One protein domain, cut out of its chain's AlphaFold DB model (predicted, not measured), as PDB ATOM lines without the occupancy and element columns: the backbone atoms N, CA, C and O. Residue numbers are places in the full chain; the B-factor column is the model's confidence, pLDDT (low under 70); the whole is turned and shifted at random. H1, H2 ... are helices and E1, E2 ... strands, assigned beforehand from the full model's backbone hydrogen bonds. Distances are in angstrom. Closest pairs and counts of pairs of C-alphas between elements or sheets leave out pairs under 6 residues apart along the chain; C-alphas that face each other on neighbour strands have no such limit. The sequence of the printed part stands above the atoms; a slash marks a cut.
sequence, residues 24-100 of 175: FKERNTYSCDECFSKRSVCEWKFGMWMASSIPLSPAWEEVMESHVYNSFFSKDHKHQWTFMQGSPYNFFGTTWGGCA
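Overview. This is residues 24 to 100 of the 175 residues of an uncharacterized protein of Planctomycetes bacterium RBG_16_41_13 (UniProt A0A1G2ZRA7). One elongated, strongly twisted antiparallel sheet has three long strands side by side, E5, E1 and E2; E4 and short E3 both pair with E2, and small helix H1 lies beyond the end opposite E3. The printed part has 77 residues, with five named strands and one named helix in the order E1 E2 E3 E4 H1 E5; the class is mostly strand, with strands holding 37 of the 43 residues in named elements, and the whole is loose, with a radius of gyration of the C-alphas of 14.5 A and spans of 43 by 23 by 19 A.

Along the chain. E1, residues 24 to 32, begins at C-alpha (154.399, 229.719, 77.982) and is 25.9 A long. E2, 38 to 47, is 26.8 A; E3 is 53 to 55, E4 60 to 64, H1 67 to 72. E5, 81 to 90, is 25.6 A and ends at (158.613, 231.140, 77.865).

Arrangement. E1 and E2 form a hairpin, with N 26 and O 43 2.8 A apart. E5 is on the other side of E1, N 27 to O 87 2.9 A. E2 bends by 51 degrees at residue 44; beside it are E4, N 40 to O 62 2.8 A, and E3, N 46 to O 54 2.9 A. E1 E2 E3 is a meander, each strand the antiparallel neighbour of the one before. H1, with every O i to N i+4 pair within hydrogen-bond range, is not on the sheet.

Size, cuts and confidence. The C-alphas of Gly 47 and Phe 72 are farthest apart, 43.7 A. The printed part has no cut and no long link. pLDDT is under 70 at residues 33 to 34, 68 to 77 and 90 to 100.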
ATOM      1  N   PHE A  24     153.472 230.150  76.948       85.19
ATOM      2  CA  PHE A  24     154.399 229.719  77.982       85.19
ATOM      3  C   PHE A  24     153.999 228.374  78.571       85.19
ATOM      4  O   PHE A  24     152.824 228.013  78.596       85.19
ATOM      5  N   LYS A  25     154.987 227.625  79.053       85.88
ATOM      6  CA  LYS A  25     154.776 226.418  79.847       85.88
ATOM      7  C   LYS A  25     154.820 226.809  81.317       85.88
ATOM      8  O   LYS A  25     155.873 227.182  81.826       85.88
ATOM      9  N   GLU A  26     153.699 226.720  82.011       85.69
ATOM     10  CA  GLU A  26     153.675 226.837  83.463       85.69
ATOM     11  C   GLU A  26     154.103 225.510  84.090       85.69
ATOM     12  O   GLU A  26     153.648 224.446  83.673       85.69
ATOM     13  N   ARG A  27     154.982 225.569  85.092       85.12
ATOM     14  CA  ARG A  27     155.318 224.435  85.951       85.12
ATOM     15  C   ARG A  27     155.029 224.788  87.402       85.12
ATOM     16  O   ARG A  27     155.688 225.659  87.963       85.12
ATOM     17  N   ASN A  28     154.121 224.040  88.009       83.94
ATOM     18  CA  ASN A  28     153.839 224.083  89.436       83.94
ATOM     19  C   ASN A  28     154.490 222.877  90.110       83.94
ATOM     20  O   ASN A  28     154.114 221.735  89.857       83.94
ATOM     21  N   THR A  29     155.484 223.129  90.952       82.94
ATOM     22  CA  THR A  29     156.218 222.106  91.694       82.94
ATOM     23  C   THR A  29     155.655 221.981  93.105       82.94
ATOM     24  O   THR A  29     155.472 222.972  93.814       82.94
ATOM     25  N   TYR A  30     155.426 220.740  93.515       81.56
ATOM     26  CA  TYR A  30     154.985 220.324  94.835       81.56
ATOM     27  C   TYR A  30     156.027 219.376  95.433       81.56
ATOM     28  O   TYR A  30     156.687 218.647  94.691       81.56
ATOM     29  N   SER A  31     156.138 219.346  96.757       78.88
ATOM     30  CA  SER A  31     156.905 218.333  97.489       78.88
ATOM     31  C   SER A  31     155.970 217.520  98.359       78.88
ATOM     32  O   SER A  31     154.979 218.044  98.862       78.88
ATOM     33  N   CYS A  32     156.279 216.240  98.521       76.81
ATOM     34  CA  CYS A  32     155.643 215.434  99.543       76.81
ATOM     35  C   CYS A  32     156.289 215.717 100.901       76.81
ATOM     36  O   CYS A  32     157.516 215.732 100.996       76.81
ATOM     37  N   ASP A  33     155.471 215.918 101.932       68.00
ATOM     38  CA  ASP A  33     155.962 216.239 103.279       68.00
ATOM     39  C   ASP A  33     156.631 215.034 103.962       68.00
ATOM     40  O   ASP A  33     157.518 215.203 104.792       68.00
ATOM     41  N   GLU A  34     156.228 213.814 103.595       66.38
ATOM     42  CA  GLU A  34     156.731 212.581 104.213       66.38
ATOM     43  C   GLU A  34     157.953 212.012 103.487       66.38
ATOM     44  O   GLU A  34     158.917 211.594 104.124       66.38
ATOM     45  N   CYS A  35     157.914 211.976 102.151       70.50
ATOM     46  CA  CYS A  35     158.958 211.327 101.358       70.50
ATOM     47  C   CYS A  35     159.826 212.261 100.535       70.50
ATOM     48  O   CYS A  35     160.696 211.777  99.819       70.50
ATOM     49  N   PHE A  36     159.573 213.570 100.558       71.38
ATOM     50  CA  PHE A  36     160.318 214.562  99.775       71.38
ATOM     51  C   PHE A  36     160.347 214.321  98.259       71.38
ATOM     52  O   PHE A  36     161.070 215.008  97.532       71.38
ATOM     53  N   SER A  37     159.542 213.381  97.756       78.06
ATOM     54  CA  SER A  37     159.298 213.233  96.326       78.06
ATOM     55  C   SER A  37     158.758 214.549  95.785       78.06
ATOM     56  O   SER A  37     158.051 215.277  96.486       78.06
ATOM     57  N   LYS A  38     159.089 214.869  94.537       81.38
ATOM     58  CA  LYS A  38     158.645 216.095  93.877       81.38
ATOM     59  C   LYS A  38     157.612 215.755  92.821       81.38
ATOM     60  O   LYS A  38     157.830 214.871  92.005       81.38
ATOM     61  N   ARG A  39     156.511 216.494  92.797       86.88
ATOM     62  CA  ARG A  39     155.515 216.426  91.725       86.88
ATOM     63  C   ARG A  39     155.515 217.741  90.976       86.88
ATOM     64  O   ARG A  39     155.284 218.787  91.572       86.88
ATOM     65  N   SER A  40     155.753 217.697  89.675       88.12
ATOM     66  CA  SER A  40     155.654 218.855  88.794       88.12
ATOM     67  C   SER A  40     154.410 218.723  87.932       88.12
ATOM     68  O   SER A  40     154.305 217.799  87.135       88.12
ATOM     69  N   VAL A  41     153.477 219.657  88.083       89.06
ATOM     70  CA  VAL A  41     152.316 219.796  87.203       89.06
ATOM     71  C   VAL A  41     152.672 220.821  86.140       89.06
ATOM     72  O   VAL A  41     152.983 221.969  86.462       89.06
ATOM     73  N   CYS A  42     152.672 220.399  84.883       88.56
ATOM     74  CA  CYS A  42     153.031 221.225  83.743       88.56
ATOM     75  C   CYS A  42     151.814 221.483  82.853       88.56
ATOM     76  O   CYS A  42     151.030 220.571  82.608       88.56
ATOM     77  N   GLU A  43     151.679 222.701  82.334       90.12
ATOM     78  CA  GLU A  43     150.594 223.068  81.422       90.12
ATOM     79  C   GLU A  43     151.053 224.152  80.438       90.12
ATOM     80  O   GLU A  43     151.725 225.109  80.827       90.12
ATOM     81  N   TRP A  44     150.696 224.025  79.157       88.81
ATOM     82  CA  TRP A  44     150.887 225.110  78.195       88.81
ATOM     83  C   TRP A  44     149.754 226.115  78.309       88.81
ATOM     84  O   TRP A  44     148.582 225.743  78.297       88.81
ATOM     85  N   LYS A  45     150.098 227.398  78.361       89.31
ATOM     86  CA  LYS A  45     149.156 228.504  78.500       89.31
ATOM     87  C   LYS A  45     149.416 229.589  77.466       89.31
ATOM     88  O   LYS A  45     150.554 229.819  77.059       89.31
ATOM     89  N   PHE A  46     148.344 230.268  77.070       88.31
ATOM     90  CA  PHE A  46     148.372 231.478  76.259       88.31
ATOM     91  C   PHE A  46     147.912 232.670  77.090       88.31
ATOM     92  O   PHE A  46     146.813 232.657  77.645       88.31
ATOM     93  N   GLY A  47     148.729 233.713  77.158       85.19
ATOM     94  CA  GLY A  47     148.421 234.944  77.874       85.19
ATOM     95  C   GLY A  47     149.621 235.442  78.662       85.19
ATOM     96  O   GLY A  47     150.769 235.184  78.313       85.19
ATOM     97  N   MET A  48     149.354 236.170  79.739       77.44
ATOM     98  CA  MET A  48     150.405 236.666  80.625       77.44
ATOM     99  C   MET A  48     150.379 235.860  81.916       77.44
ATOM    100  O   MET A  48     149.330 235.736  82.538       77.44
ATOM    101  N   TRP A  49     151.531 235.342  82.334       70.06
ATOM    102  CA  TRP A  49     151.639 234.508  83.534       70.06
ATOM    103  C   TRP A  49     151.111 235.197  84.811       70.06
ATOM    104  O   TRP A  49     150.385 234.578  85.579       70.06
ATOM    105  N   MET A  50     151.382 236.495  84.996       71.06
ATOM    106  CA  MET A  50     150.883 237.289  86.137       71.06
ATOM    107  C   MET A  50     149.450 237.832  85.951       71.06
ATOM    108  O   MET A  50     149.011 238.685  86.719       71.06
ATOM    109  N   ALA A  51     148.728 237.406  84.911       75.88
ATOM    110  CA  ALA A  51     147.370 237.861  84.624       75.88
ATOM    111  C   ALA A  51     146.506 236.702  84.099       75.88
ATOM    112  O   ALA A  51     146.815 235.525  84.286       75.88
ATOM    113  N   SER A  52     145.390 237.028  83.444       77.75
ATOM    114  CA  SER A  52     144.549 236.023  82.804       77.75
ATOM    115  C   SER A  52     145.329 235.272  81.722       77.75
ATOM    116  O   SER A  52     145.911 235.864  80.810       77.75
ATOM    117  N   SER A  53     145.301 233.949  81.821       85.50
ATOM    118  CA  SER A  53     145.851 233.034  80.830       85.50
ATOM    119  C   SER A  53     144.861 231.906  80.564       85.50
ATOM    120  O   SER A  53     144.030 231.572  81.410       85.50
ATOM    121  N   ILE A  54     144.920 231.363  79.354       87.50
ATOM    122  CA  ILE A  54     144.027 230.310  78.874       87.50
ATOM    123  C   ILE A  54     144.865 229.044  78.677       87.50
ATOM    124  O   ILE A  54     145.917 229.128  78.036       87.50
ATOM    125  N   PRO A  55     144.437 227.883  79.199       88.94
ATOM    126  CA  PRO A  55     145.131 226.626  78.959       88.94
ATOM    127  C   PRO A  55     145.049 226.247  77.475       88.94
ATOM    128  O   PRO A  55     143.979 226.260  76.867       88.94
ATOM    129  N   LEU A  56     146.199 225.922  76.889       88.88
ATOM    130  CA  LEU A  56     146.344 225.426  75.517       88.88
ATOM    131  C   LEU A  56     146.468 223.902  75.455       88.88
ATOM    132  O   LEU A  56     146.277 223.312  74.394       88.88
ATOM    133  N   SER A  57     146.815 223.267  76.572       88.38
ATOM    134  CA  SER A  57     146.938 221.819  76.691       88.38
ATOM    135  C   SER A  57     146.280 221.341  77.980       88.38
ATOM    136  O   SER A  57     146.175 222.120  78.924       88.38
ATOM    137  N   PRO A  58     145.912 220.055  78.077       90.12
ATOM    138  CA  PRO A  58     145.712 219.425  79.373       90.12
ATOM    139  C   PRO A  58     146.976 219.564  80.231       90.12
ATOM    140  O   PRO A  58     148.093 219.549  79.697       90.12
ATOM    141  N   ALA A  59     146.802 219.665  81.546       88.88
ATOM    142  CA  ALA A  59     147.908 219.544  82.481       88.88
ATOM    143  C   ALA A  59     148.445 218.103  82.485       88.88
ATOM    144  O   ALA A  59     147.676 217.142  82.397       88.88
ATOM    145  N   TRP A  60     149.761 217.950  82.608       90.81
ATOM    146  CA  TRP A  60     150.407 216.655  82.813       90.81
ATOM    147  C   TRP A  60     151.294 216.686  84.048       90.81
ATOM    148  O   TRP A  60     151.799 217.737  84.449       90.81
ATOM    149  N   GLU A  61     151.470 215.520  84.663       91.56
ATOM    150  CA  GLU A  61     152.210 215.378  85.910       91.56
ATOM    151  C   GLU A  61     153.501 214.592  85.688       91.56
ATOM    152  O   GLU A  61     153.517 213.554  85.029       91.56
ATOM    153  N   GLU A  62     154.585 215.085  86.277       86.75
ATOM    154  CA  GLU A  62     155.871 214.404  86.372       86.75
ATOM    155  C   GLU A  62     156.186 214.218  87.859       86.75
ATOM    156  O   GLU A  62     156.363 215.197  88.589       86.75
ATOM    157  N   VAL A  63     156.226 212.968  88.326       84.81
ATOM    158  CA  VAL A  63     156.611 212.633  89.704       84.81
ATOM    159  C   VAL A  63     158.052 212.143  89.703       84.81
ATOM    160  O   VAL A  63     158.394 211.178  89.026       84.81
ATOM    161  N   MET A  64     158.898 212.825  90.466       81.44
ATOM    162  CA  MET A  64     160.267 212.429  90.760       81.44
ATOM    163  C   MET A  64     160.304 211.892  92.185       81.44
ATOM    164  O   MET A  64     160.168 212.655  93.144       81.44
ATOM    165  N   GLU A  65     160.463 210.581  92.323       78.19
ATOM    166  CA  GLU A  65     160.605 209.957  93.635       78.19
ATOM    167  C   GLU A  65     161.949 210.342  94.273       78.19
ATOM    168  O   GLU A  65     162.975 210.371  93.593       78.19
ATOM    169  N   SER A  66     161.954 210.625  95.578       73.56
ATOM    170  CA  SER A  66     163.198 210.858  96.329       73.56
ATOM    171  C   SER A  66     164.026 209.576  96.404       73.56
ATOM    172  O   SER A  66     163.535 208.521  96.820       73.56
ATOM    173  N   HIS A  67     165.308 209.666  96.050       72.62
ATOM    174  CA  HIS A  67     166.248 208.555  96.163       72.62
ATOM    175  C   HIS A  67     166.549 208.193  97.617       72.62
ATOM    176  O   HIS A  67     166.646 207.006  97.944       72.62
ATOM    177  N   VAL A  68     166.681 209.197  98.488       66.38
ATOM    178  CA  VAL A  68     166.879 209.016  99.928       66.38
ATOM    179  C   VAL A  68     165.703 208.243 100.510       66.38
ATOM    180  O   VAL A  68     165.895 207.223 101.171       66.38
ATOM    181  N   TYR A  69     164.473 208.661 100.213       66.31
ATOM    182  CA  TYR A  69     163.310 207.990 100.776       66.31
ATOM    183  C   TYR A  69     163.140 206.566 100.234       66.31
ATOM    184  O   TYR A  69     162.988 205.628 101.014       66.31
ATOM    185  N   ASN A  70     163.273 206.375  98.918       63.34
ATOM    186  CA  ASN A  70     163.168 205.059  98.278       63.34
ATOM    187  C   ASN A  70     164.184 204.027  98.777       63.34
ATOM    188  O   ASN A  70     163.922 202.824  98.724       63.34
ATOM    189  N   SER A  71     165.348 204.488  99.230       67.25
ATOM    190  CA  SER A  71     166.406 203.608  99.727       67.25
ATOM    191  C   SER A  71     166.164 203.177 101.177       67.25
ATOM    192  O   SER A  71     166.629 202.110 101.598       67.25
ATOM    193  N   PHE A  72     165.419 203.976 101.954       65.25
ATOM    194  CA  PHE A  72     165.396 203.832 103.410       65.25
ATOM    195  C   PHE A  72     164.017 203.668 104.057       65.25
ATOM    196  O   PHE A  72     163.958 203.021 105.107       65.25
ATOM    197  N   PHE A  73     162.937 204.145 103.438       63.09
ATOM    198  CA  PHE A  73     161.589 204.176 104.010       63.09
ATOM    199  C   PHE A  73     160.579 203.351 103.191       63.09
ATOM    200  O   PHE A  73     160.842 202.944 102.060       63.09
ATOM    201  N   SER A  74     159.422 203.057 103.795       59.69
ATOM    202  CA  SER A  74     158.352 202.283 103.155       59.69
ATOM    203  C   SER A  74     157.762 203.035 101.964       59.69
ATOM    204  O   SER A  74     157.408 204.204 102.078       59.69
ATOM    205  N   LYS A  75     157.588 202.343 100.836       61.78
ATOM    206  CA  LYS A  75     156.957 202.902  99.629       61.78
ATOM    207  C   LYS A  75     155.452 203.136  99.795       61.78
ATOM    208  O   LYS A  75     154.867 203.903  99.037       61.78
ATOM    209  N   ASP A  76     154.843 202.520 100.804       67.00
ATOM    210  CA  ASP A  76     153.396 202.521 100.997       67.00
ATOM    211  C   ASP A  76     152.965 203.671 101.914       67.00
ATOM    212  O   ASP A  76     152.625 203.473 103.080       67.00
ATOM    213  N   HIS A  77     152.976 204.893 101.384       69.75
ATOM    214  CA  HIS A  77     152.293 206.028 102.004       69.75
ATOM    215  C   HIS A  77     151.475 206.789 100.960       69.75
ATOM    216  O   HIS A  77     151.704 206.702  99.752       69.75
ATOM    217  N   LYS A  78     150.475 207.537 101.426       78.94
ATOM    218  CA  LYS A  78     149.660 208.379 100.552       78.94
ATOM    219  C   LYS A  78     150.308 209.753 100.470       78.94
ATOM    220  O   LYS A  78     150.309 210.477 101.458       78.94
ATOM    221  N   HIS A  79     150.795 210.131  99.290       79.06
ATOM    222  CA  HIS A  79     151.421 211.437  99.107       79.06
ATOM    223  C   HIS A  79     150.491 212.590  99.511       79.06
ATOM    224  O   HIS A  79     149.428 212.792  98.915       79.06
ATOM    225  N   GLN A  80     150.934 213.374 100.492       79.38
ATOM    226  CA  GLN A  80     150.410 214.708 100.774       79.38
ATOM    227  C   GLN A  80     151.308 215.727 100.080       79.38
ATOM    228  O   GLN A  80     152.487 215.826 100.402       79.38
ATOM    229  N   TRP A  81     150.772 216.407  99.064       81.94
ATOM    230  CA  TRP A  81     151.528 217.319  98.207       81.94
ATOM    231  C   TRP A  81     151.372 218.763  98.664       81.94
ATOM    232  O   TRP A  81     150.289 219.338  98.538       81.94
ATOM    233  N   THR A  82     152.475 219.374  99.068       76.44
ATOM    234  CA  THR A  82     152.529 220.782  99.450       76.44
ATOM    235  C   THR A  82     153.119 221.607  98.310       76.44
ATOM    236  O   THR A  82     154.151 221.255  97.735       76.44
ATOM    237  N   PHE A  83     152.441 222.694  97.931       77.75
ATOM    238  CA  PHE A  83     152.889 223.572  96.847       77.75
ATOM    239  C   PHE A  83     154.179 224.295  97.234       77.75
ATOM    240  O   PHE A  83     154.233 224.964  98.262       77.75
ATOM    241  N   MET A  84     155.205 224.198  96.389       71.94
ATOM    242  CA  MET A  84     156.487 224.861  96.621       71.94
ATOM    243  C   MET A  84     156.667 226.096  95.743       71.94
ATOM    244  O   MET A  84     157.023 227.170  96.229       71.94
ATOM    245  N   GLN A  85     156.466 225.937  94.435       75.00
ATOM    246  CA  GLN A  85     156.920 226.922  93.461       75.00
ATOM    247  C   GLN A  85     156.093 226.880  92.178       75.00
ATOM    248  O   GLN A  85     155.806 225.804  91.659       75.00
ATOM    249  N   GLY A  86     155.797 228.058  91.630       75.75
ATOM    250  CA  GLY A  86     155.328 228.234  90.255       75.75
ATOM    251  C   GLY A  86     156.454 228.792  89.385       75.75
ATOM    252  O   GLY A  86     157.259 229.608  89.835       75.75
ATOM    253  N   SER A  87     156.592 228.330  88.146       74.44
ATOM    254  CA  SER A  87     157.606 228.839  87.212       74.44
ATOM    255  C   SER A  87     157.096 228.831  85.771       74.44
ATOM    256  O   SER A  87     156.831 227.750  85.241       74.44
ATOM    257  N   PRO A  88     156.982 229.997  85.110       76.44
ATOM    258  CA  PRO A  88     156.740 230.073  83.675       76.44
ATOM    259  C   PRO A  88     158.032 229.883  82.861       76.44
ATOM    260  O   PRO A  88     159.049 230.559  83.051       76.44
ATOM    261  N   TYR A  89     157.954 228.994  81.883       73.38
ATOM    262  CA  TYR A  89     158.953 228.772  80.851       73.38
ATOM    263  C   TYR A  89     158.432 229.346  79.532       73.38
ATOM    264  O   TYR A  89     157.597 228.731  78.866       73.38
ATOM    265  N   ASN A  90     158.911 230.532  79.162       66.81
ATOM    266  CA  ASN A  90     158.613 231.140  77.865       66.81
ATOM    267  C   ASN A  90     159.605 230.613  76.818       66.81
ATOM    268  O   ASN A  90     160.711 230.186  77.155       66.81
ATOM    269  N   PHE A  91     159.269 230.727  75.530       58.31
ATOM    270  CA  PHE A  91     160.165 230.327  74.431       58.31
ATOM    271  C   PHE A  91     161.543 231.022  74.443       58.31
ATOM    272  O   PHE A  91     162.495 230.485  73.885       58.31
ATOM    273  N   PHE A  92     161.666 232.188  75.091       55.59
ATOM    274  CA  PHE A  92     162.894 232.996  75.126       55.59
ATOM    275  C   PHE A  92     163.489 233.182  76.530       55.59
ATOM    276  O   PHE A  92     164.316 234.068  76.734       55.59
ATOM    277  N   GLY A  93     163.087 232.370  77.508       54.41
ATOM    278  CA  GLY A  93     163.687 232.418  78.839       54.41
ATOM    279  C   GLY A  93     162.802 231.853  79.941       54.41
ATOM    280  O   GLY A  93     161.595 231.672  79.783       54.41
ATOM    281  N   THR A  94     163.426 231.594  81.087       55.12
ATOM    282  CA  THR A  94     162.709 231.251  82.319       55.12
ATOM    283  C   THR A  94     162.460 232.541  83.087       55.12
ATOM    284  O   THR A  94     163.414 233.261  83.381       55.12
ATOM    285  N   THR A  95     161.207 232.838  83.425       56.72
ATOM    286  CA  THR A  95     160.913 233.922  84.375       56.72
ATOM    287  C   THR A  95     160.706 233.264  85.731       56.72
ATOM    288  O   THR A  95     159.899 232.348  85.845       56.72
ATOM    289  N   TRP A  96     161.477 233.642  86.752       54.19
ATOM    290  CA  TRP A  96     161.315 233.043  88.079       54.19
ATOM    291  C   TRP A  96     159.991 233.501  88.687       54.19
ATOM    292  O   TRP A  96     159.752 234.701  88.823       54.19
ATOM    293  N   GLY A  97     159.133 232.533  89.019       54.88
ATOM    294  CA  GLY A  97     157.744 232.807  89.359       54.88
ATOM    295  C   GLY A  97     157.460 233.163  90.821       54.88
ATOM    296  O   GLY A  97     156.312 233.372  91.203       54.88
ATOM    297  N   GLY A  98     158.501 233.222  91.650       52.91
ATOM    298  CA  GLY A  98     158.352 233.240  93.098       52.91
ATOM    299  C   GLY A  98     158.305 231.834  93.695       52.91
ATOM    300  O   GLY A  98     157.844 230.878  93.071       52.91
ATOM    301  N   CYS A  99     158.789 231.714  94.927       56.16
ATOM    302  CA  CYS A  99     158.677 230.505  95.738       56.16
ATOM    303  C   CYS A  99     157.659 230.782  96.849       56.16
ATOM    304  O   CYS A  99     157.840 231.737  97.600       56.16
ATOM    305  N   ALA A 100     156.593 229.984  96.941       52.78
ATOM    306  CA  ALA A 100     155.616 230.102  98.029       52.78
ATOM    307  C   ALA A 100     156.160 229.487  99.326       52.78
ATOM    308  O   ALA A 100     155.954 230.018 100.412       52.78
TER     309      ALA A 100